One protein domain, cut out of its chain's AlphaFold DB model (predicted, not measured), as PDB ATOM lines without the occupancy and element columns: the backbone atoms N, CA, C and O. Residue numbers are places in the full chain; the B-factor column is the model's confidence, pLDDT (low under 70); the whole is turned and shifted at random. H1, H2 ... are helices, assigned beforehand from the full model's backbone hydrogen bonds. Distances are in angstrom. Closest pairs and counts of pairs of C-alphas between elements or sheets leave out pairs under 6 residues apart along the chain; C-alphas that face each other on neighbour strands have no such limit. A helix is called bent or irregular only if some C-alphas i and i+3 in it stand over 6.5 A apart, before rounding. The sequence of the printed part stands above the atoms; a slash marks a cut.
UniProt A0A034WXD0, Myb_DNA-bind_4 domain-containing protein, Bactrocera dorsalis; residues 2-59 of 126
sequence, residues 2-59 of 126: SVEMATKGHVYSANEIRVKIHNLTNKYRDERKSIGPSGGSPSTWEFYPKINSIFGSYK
ATOM      1  N   SER A   2      21.541  10.590 -25.561       62.94
ATOM      2  CA  SER A   2      21.251   9.397 -24.731       62.94
ATOM      3  C   SER A   2      19.748   9.104 -24.591       62.94
ATOM      4  O   SER A   2      19.332   7.958 -24.706       62.94
ATOM      5  N   VAL A   3      18.929  10.147 -24.416       69.25
ATOM      6  CA  VAL A   3      17.470  10.029 -24.229       69.25
ATOM      7  C   VAL A   3      16.766   9.453 -25.470       69.25
ATOM      8  O   VAL A   3      15.953   8.548 -25.345       69.25
ATOM      9  N   GLU A   4      17.129   9.898 -26.677       74.88
ATOM     10  CA  GLU A   4      16.556   9.394 -27.944       74.88
ATOM     11  C   GLU A   4      16.924   7.938 -28.271       74.88
ATOM     12  O   GLU A   4      16.219   7.271 -29.026       74.88
ATOM     13  N   MET A   5      18.050   7.439 -27.755       77.25
ATOM     14  CA  MET A   5      18.407   6.024 -27.891       77.25
ATOM     15  C   MET A   5      17.635   5.175 -26.882       77.25
ATOM     16  O   MET A   5      17.158   4.096 -27.232       77.25
ATOM     17  N   ALA A   6      17.419   5.703 -25.673       79.12
ATOM     18  CA  ALA A   6      16.616   5.043 -24.653       79.12
ATOM     19  C   ALA A   6      15.150   4.862 -25.087       79.12
ATOM     20  O   ALA A   6      14.583   3.798 -24.856       79.12
ATOM     21  N   THR A   7      14.553   5.831 -25.797       81.81
ATOM     22  CA  THR A   7      13.187   5.688 -26.350       81.81
ATOM     23  C   THR A   7      13.077   4.608 -27.425       81.81
ATOM     24  O   THR A   7      11.997   4.067 -27.645       81.81
ATOM     25  N   LYS A   8      14.192   4.249 -28.068       84.81
ATOM     26  CA  LYS A   8      14.290   3.137 -29.025       84.81
ATOM     27  C   LYS A   8      14.639   1.802 -28.352       84.81
ATOM     28  O   LYS A   8      14.922   0.832 -29.044       84.81
ATOM     29  N   GLY A   9      14.645   1.750 -27.017       86.06
ATOM     30  CA  GLY A   9      14.988   0.559 -26.234       86.06
ATOM     31  C   GLY A   9      16.492   0.307 -26.098       86.06
ATOM     32  O   GLY A   9      16.898  -0.739 -25.597       86.06
ATOM     33  N   HIS A  10      17.338   1.248 -26.521       82.56
ATOM     34  CA  HIS A  10      18.788   1.119 -26.445       82.56
ATOM     35  C   HIS A  10      19.341   1.939 -25.283       82.56
ATOM     36  O   HIS A  10      19.625   3.134 -25.405       82.56
ATOM     37  N   VAL A  11      19.509   1.280 -24.139       86.50
ATOM     38  CA  VAL A  11      20.150   1.866 -22.962       86.50
ATOM     39  C   VAL A  11      21.642   1.560 -23.028       86.50
ATOM     40  O   VAL A  11      22.048   0.412 -22.886       86.50
ATOM     41  N   TYR A  12      22.454   2.593 -23.256       85.31
ATOM     42  CA  TYR A  12      23.912   2.491 -23.229       85.31
ATOM     43  C   TYR A  12      24.485   3.363 -22.118       85.31
ATOM     44  O   TYR A  12      24.121   4.533 -21.971       85.31
ATOM     45  N   SER A  13      25.444   2.818 -21.380       90.00
ATOM     46  CA  SER A  13      26.286   3.584 -20.473       90.00
ATOM     47  C   SER A  13      27.193   4.534 -21.255       90.00
ATOM     48  O   SER A  13      27.659   4.236 -22.358       90.00
ATOM     49  N   ALA A  14      27.528   5.672 -20.645       85.62
ATOM     50  CA  ALA A  14      28.491   6.615 -21.208       85.62
ATOM     51  C   ALA A  14      29.834   5.942 -21.541       85.62
ATOM     52  O   ALA A  14      30.476   6.295 -22.531       85.62
ATOM     53  N   ASN A  15      30.252   4.952 -20.746       91.12
ATOM     54  CA  ASN A  15      31.485   4.218 -21.009       91.12
ATOM     55  C   ASN A  15      31.402   3.375 -22.286       91.12
ATOM     56  O   ASN A  15      32.316   3.403 -23.104       91.12
ATOM     57  N   GLU A  16      30.286   2.678 -22.490       89.06
ATOM     58  CA  GLU A  16      30.069   1.845 -23.674       89.06
ATOM     59  C   GLU A  16      30.032   2.687 -24.943       89.06
ATOM     60  O   GLU A  16      30.635   2.315 -25.947       89.06
ATOM     61  N   ILE A  17      29.384   3.854 -24.884       89.38
ATOM     62  CA  ILE A  17      29.357   4.803 -25.998       89.38
ATOM     63  C   ILE A  17      30.784   5.245 -26.342       89.38
ATOM     64  O   ILE A  17      31.174   5.187 -27.508       89.38
ATOM     65  N   ARG A  18      31.590   5.633 -25.343       89.06
ATOM     66  CA  ARG A  18      32.989   6.037 -25.567       89.06
ATOM     67  C   ARG A  18      33.816   4.923 -26.203       89.06
ATOM     68  O   ARG A  18      34.492   5.173 -27.197       89.06
ATOM     69  N   VAL A  19      33.740   3.709 -25.661       93.88
ATOM     70  CA  VAL A  19      34.482   2.549 -26.179       93.88
ATOM     71  C   VAL A  19      34.042   2.216 -27.604       93.88
ATOM     72  O   VAL A  19      34.885   2.031 -28.479       93.88
ATOM     73  N   LYS A  20      32.733   2.212 -27.883       92.50
ATOM     74  CA  LYS A  20      32.208   1.958 -29.234       92.50
ATOM     75  C   LYS A  20      32.686   3.008 -30.231       92.50
ATOM     76  O   LYS A  20      33.135   2.635 -31.309       92.50
ATOM     77  N   ILE A  21      32.647   4.293 -29.873       92.38
ATOM     78  CA  ILE A  21      33.155   5.375 -30.731       92.38
ATOM     79  C   ILE A  21      34.654   5.200 -30.989       92.38
ATOM     80  O   ILE A  21      35.086   5.324 -32.135       92.38
ATOM     81  N   HIS A  22      35.438   4.893 -29.955       93.38
ATOM     82  CA  HIS A  22      36.878   4.671 -30.086       93.38
ATOM     83  C   HIS A  22      37.180   3.525 -31.059       93.38
ATOM     84  O   HIS A  22      37.896   3.720 -32.042       93.38
ATOM     85  N   ASN A  23      36.552   2.368 -30.851       94.50
ATOM     86  CA  ASN A  23      36.743   1.189 -31.692       94.50
ATOM     87  C   ASN A  23      36.310   1.450 -33.140       94.50
ATOM     88  O   ASN A  23      37.024   1.094 -34.076       94.50
ATOM     89  N   LEU A  24      35.164   2.113 -33.328       93.56
ATOM     90  CA  LEU A  24      34.640   2.442 -34.650       93.56
ATOM     91  C   LEU A  24      35.570   3.396 -35.408       93.56
ATOM     92  O   LEU A  24      35.820   3.209 -36.598       93.56
ATOM     93  N   THR A  25      36.099   4.397 -34.707       91.56
ATOM     94  CA  THR A  25      37.011   5.390 -35.282       91.56
ATOM     95  C   THR A  25      38.340   4.752 -35.669       91.56
ATOM     96  O   THR A  25      38.848   5.026 -36.754       91.56
ATOM     97  N   ASN A  26      38.890   3.880 -34.821       93.75
ATOM     98  CA  ASN A  26      40.132   3.170 -35.124       93.75
ATOM     99  C   ASN A  26      39.963   2.285 -36.357       93.75
ATOM    100  O   ASN A  26      40.694   2.465 -37.328       93.75
ATOM    101  N   LYS A  27      38.921   1.445 -36.378       93.88
ATOM    102  CA  LYS A  27      38.639   0.581 -37.529       93.88
ATOM    103  C   LYS A  27      38.463   1.381 -38.819       93.88
ATOM    104  O   LYS A  27      39.027   1.019 -39.844       93.88
ATOM    105  N   TYR A  28      37.747   2.506 -38.778       92.31
ATOM    106  CA  TYR A  28      37.610   3.378 -39.949       92.31
ATOM    107  C   TYR A  28      38.953   3.918 -40.454       92.31
ATOM    108  O   TYR A  28      39.158   3.999 -41.663       92.31
ATOM    109  N   ARG A  29      39.874   4.290 -39.559       90.38
ATOM    110  CA  ARG A  29      41.210   4.756 -39.962       90.38
ATOM    111  C   ARG A  29      41.999   3.650 -40.650       90.38
ATOM    112  O   ARG A  29      42.670   3.944 -41.633       90.38
ATOM    113  N   ASP A  30      41.904   2.427 -40.151       91.44
ATOM    114  CA  ASP A  30      42.614   1.282 -40.718       91.44
ATOM    115  C   ASP A  30      42.059   0.925 -42.101       91.44
ATOM    116  O   ASP A  30      42.818   0.838 -43.065       91.44
ATOM    117  N   GLU A  31      40.733   0.876 -42.245       91.25
ATOM    118  CA  GLU A  31      40.081   0.680 -43.548       91.25
ATOM    119  C   GLU A  31      40.419   1.809 -44.529       91.25
ATOM    120  O   GLU A  31      40.720   1.571 -45.697       91.25
ATOM    121  N   ARG A  32      40.450   3.063 -44.060       88.69
ATOM    122  CA  ARG A  32      40.790   4.208 -44.915       88.69
ATOM    123  C   ARG A  32      42.247   4.195 -45.373       88.69
ATOM    124  O   ARG A  32      42.535   4.669 -46.469       88.69
ATOM    125  N   LYS A  33      43.165   3.669 -44.557       87.00
ATOM    126  CA  LYS A  33      44.556   3.430 -44.972       87.00
ATOM    127  C   LYS A  33      44.629   2.326 -46.026       87.00
ATOM    128  O   LYS A  33      45.362   2.492 -46.991       87.00
ATOM    129  N   SER A  34      43.849   1.258 -45.854       86.00
ATOM    130  CA  SER A  34      43.784   0.126 -46.787       86.00
ATOM    131  C   SER A  34      43.286   0.538 -48.179       86.00
ATOM    132  O   SER A  34      43.879   0.172 -49.187       86.00
ATOM    133  N   ILE A  35      42.242   1.371 -48.246       87.88
ATOM    134  CA  ILE A  35      41.678   1.860 -49.519       87.88
ATOM    135  C   ILE A  35      42.619   2.845 -50.240       87.88
ATOM    136  O   ILE A  35      42.617   2.938 -51.470       87.88
ATOM    137  N   GLY A  36      43.417   3.600 -49.480       80.25
ATOM    138  CA  GLY A  36      44.328   4.609 -50.015       80.25
ATOM    139  C   GLY A  36      43.634   5.886 -50.532       80.25
ATOM    140  O   GLY A  36      42.405   5.982 -50.580       80.25
ATOM    141  N   PRO A  37      44.416   6.915 -50.909       73.94
ATOM    142  CA  PRO A  37      43.904   8.235 -51.299       73.94
ATOM    143  C   PRO A  37      43.133   8.230 -52.624       73.94
ATOM    144  O   PRO A  37      42.234   9.046 -52.806       73.94
ATOM    145  N   SER A  38      43.461   7.304 -53.525       74.06
ATOM    146  CA  SER A  38      42.843   7.199 -54.851       74.06
ATOM    147  C   SER A  38      41.486   6.493 -54.836       74.06
ATOM    148  O   SER A  38      40.873   6.364 -55.890       74.06
ATOM    149  N   GLY A  39      41.018   6.020 -53.674       68.00
ATOM    150  CA  GLY A  39      39.790   5.235 -53.599       68.00
ATOM    151  C   GLY A  39      39.938   3.898 -54.322       68.00
ATOM    152  O   GLY A  39      39.124   3.596 -55.188       68.00
ATOM    153  N   GLY A  40      40.997   3.138 -54.007       72.38
ATOM    154  CA  GLY A  40      41.213   1.791 -54.540       72.38
ATOM    155  C   GLY A  40      40.096   0.815 -54.148       72.38
ATOM    156  O   GLY A  40      38.987   1.227 -53.811       72.38
ATOM    157  N   SER A  41      40.379  -0.492 -54.196       73.69
ATOM    158  CA  SER A  41      39.377  -1.545 -53.951       73.69
ATOM    159  C   SER A  41      38.443  -1.196 -52.779       73.69
ATOM    160  O   SER A  41      38.933  -0.835 -51.704       73.69
ATOM    161  N   PRO A  42      37.110  -1.257 -52.968       80.06
ATOM    162  CA  PRO A  42      36.160  -0.823 -51.953       80.06
ATOM    163  C   PRO A  42      36.356  -1.607 -50.654       80.06
ATOM    164  O   PRO A  42      36.670  -2.798 -50.677       80.06
ATOM    165  N   SER A  43      36.148  -0.945 -49.513       85.75
ATOM    166  CA  SER A  43      36.216  -1.610 -48.209       85.75
ATOM    167  C   SER A  43      35.158  -2.711 -48.114       85.75
ATOM    168  O   SER A  43      33.969  -2.449 -48.303       85.75
ATOM    169  N   THR A  44      35.576  -3.905 -47.694       88.25
ATOM    170  CA  THR A  44      34.691  -5.038 -47.370       88.25
ATOM    171  C   THR A  44      33.819  -4.759 -46.142       88.25
ATOM    172  O   THR A  44      32.814  -5.428 -45.906       88.25
ATOM    173  N   TRP A  45      34.178  -3.763 -45.329       92.31
ATOM    174  CA  TRP A  45      33.413  -3.409 -44.145       92.31
ATOM    175  C   TRP A  45      32.114  -2.663 -44.487       92.31
ATOM    176  O   TRP A  45      32.129  -1.512 -44.922       92.31
ATOM    177  N   GLU A  46      30.976  -3.295 -44.193       92.06
ATOM    178  CA  GLU A  46      29.616  -2.810 -44.488       92.06
ATOM    179  C   GLU A  46      29.284  -1.411 -43.933       92.06
ATOM    180  O   GLU A  46      28.491  -0.666 -44.515       92.06
ATOM    181  N   PHE A  47      29.895  -1.020 -42.811       89.50
ATOM    182  CA  PHE A  47      29.646   0.288 -42.198       89.50
ATOM    183  C   PHE A  47      30.543   1.385 -42.766       89.50
ATOM    184  O   PHE A  47      30.260   2.564 -42.543       89.50
ATOM    185  N   TYR A  48      31.585   1.029 -43.523       91.00
ATOM    186  CA  TYR A  48      32.519   1.985 -44.104       91.00
ATOM    187  C   TYR A  48      31.838   3.110 -44.891       91.00
ATOM    188  O   TYR A  48      32.118   4.260 -44.568       91.00
ATOM    189  N   PRO A  49      30.916   2.873 -45.850       89.06
ATOM    190  CA  PRO A  49      30.302   3.968 -46.609       89.06
ATOM    191  C   PRO A  49      29.523   4.943 -45.714       89.06
ATOM    192  O   PRO A  49      29.654   6.159 -45.858       89.06
ATOM    193  N   LYS A  50      28.772   4.425 -44.733       90.31
ATOM    194  CA  LYS A  50      28.006   5.249 -43.782       90.31
ATOM    195  C   LYS A  50      28.934   6.095 -42.911       90.31
ATOM    196  O   LYS A  50      28.698   7.283 -42.719       90.31
ATOM    197  N   ILE A  51      30.016   5.502 -42.417       90.12
ATOM    198  CA  ILE A  51      31.002   6.180 -41.569       90.12
ATOM    199  C   ILE A  51      31.826   7.175 -42.387       90.12
ATOM    200  O   ILE A  51      32.068   8.294 -41.939       90.12
ATOM    201  N   ASN A  52      32.189   6.827 -43.618       89.75
ATOM    202  CA  ASN A  52      32.883   7.714 -44.536       89.75
ATOM    203  C   ASN A  52      32.038   8.943 -44.890       89.75
ATOM    204  O   ASN A  52      32.588  10.029 -45.003       89.75
ATOM    205  N   SER A  53      30.710   8.825 -44.979       86.88
ATOM    206  CA  SER A  53      29.831   9.994 -45.135       86.88
ATOM    207  C   SER A  53      29.902  10.957 -43.943       86.88
ATOM    208  O   SER A  53      29.745  12.165 -44.121       86.88
ATOM    209  N   ILE A  54      30.133  10.441 -42.734       87.19
ATOM    210  CA  ILE A  54      30.229  11.240 -41.504       87.19
ATOM    211  C   ILE A  54      31.622  11.881 -41.384       87.19
ATOM    212  O   ILE A  54      31.729  13.071 -41.102       87.19
ATOM    213  N   PHE A  55      32.694  11.116 -41.617       83.06
ATOM    214  CA  PHE A  55      34.079  11.567 -41.409       83.06
ATOM    215  C   PHE A  55      34.764  12.146 -42.657       83.06
ATOM    216  O   PHE A  55      35.654  12.988 -42.537       83.06
ATOM    217  N   GLY A  56      34.392  11.696 -43.854       78.38
ATOM    218  CA  GLY A  56      35.000  12.096 -45.128       78.38
ATOM    219  C   GLY A  56      34.609  13.506 -45.570       78.38
ATOM    220  O   GLY A  56      35.423  14.221 -46.147       78.38
ATOM    221  N   SER A  57      33.404  13.947 -45.209       66.06
ATOM    222  CA  SER A  57      32.830  15.251 -45.579       66.06
ATOM    223  C   SER A  57      33.450  16.443 -44.836       66.06
ATOM    224  O   SER A  57      33.154  17.594 -45.140       66.06
ATOM    225  N   TYR A  58      34.324  16.207 -43.852       60.16
ATOM    226  CA  TYR A  58      34.801  17.258 -42.946       60.16
ATOM    227  C   TYR A  58      35.796  18.255 -43.573       60.16
ATOM    228  O   TYR A  58      36.182  19.226 -42.927       60.16
ATOM    229  N   LYS A  59      36.223  18.052 -44.829       57.69
ATOM    230  CA  LYS A  59      37.161  18.967 -45.505       57.69
ATOM    231  C   LYS A  59      36.523  20.282 -45.990       57.69
ATOM    232  O   LYS A  59      37.272  21.212 -46.255       57.69
TER     233      LYS A  59
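This is residues 2 to 59 of the 126 residues of the protein "Myb_DNA-bind_4 domain-containing protein" of Bactrocera dorsalis (UniProt A0A034WXD0). One long, straight helix, H2, makes most of the length; the short helix H1 lies off one end of it, and beyond the other end a long unnamed stretch, residues 36 to 47, folds back to bring in H3, which stands about perpendicular to H2 and packs on it with residues 48 to 52 alone. Residues 4 to 9 stick out at the H1 end, and residues 18 to 23 of H2 also stand free, with no other part over them. The printed part has 58 residues with three named helices, H1, H2 and H3 in that order, and no named strand; the class is all helix. It is loose, with a radius of gyration of the C-alphas of 14.1 A, and elongated, spanning 41 by 23 by 17 A.

Start at residues 2 to 6, which are H1; it touches no helix. Go on to residues 14 to 35, which are H2; H1 and H2 are apart. Then look at residues 48 to 59, which are H3; H1 and H3 are apart too. H2 and H3 touch, with 4 pairs of C-alphas within 8 A, and the closest C-alphas are those of Tyr 28 and Tyr 48, 6.7 A apart. H2 touches H3 with residues 28 to 31 alone, and H3 touches H2 with residues 48 to 52 alone. The lines of H2 and H3 stand about perpendicular, at 85 degrees, with centres 12.5 A apart. Every backbone O i to N i+4 pair is within hydrogen-bond range in H1 and H2, but 5 of 8 in H3.

Find C-alpha 2 at (21.251, 9.397, -24.731), where H1 begins. Find C-alpha 14 at (28.491, 6.615, -21.208); from there H2 runs 31.6 A to C-alpha 35 at (41.678, 1.860, -49.519). H3 runs 17.7 A from C-alpha 48 to C-alpha 59 at (37.161, 18.967, -45.505). H3 is irregular: C-alphas 56 and 59 are 7.2 A apart, against about 5 A in a regular helix, and its line is a rough one.

Look at Thr 7 and Ser 38 for the two C-alphas farthest apart, 41.2 A. The printed part has no cut. The link from H1 to H2, 7 residues, is short, and the link from H2 to H3, 12 residues, is long. In the B-factor column you will find a mean pLDDT of 84.5 for the printed part of this model, with residues 2 to 3, 39 and 57 to 59 under 70.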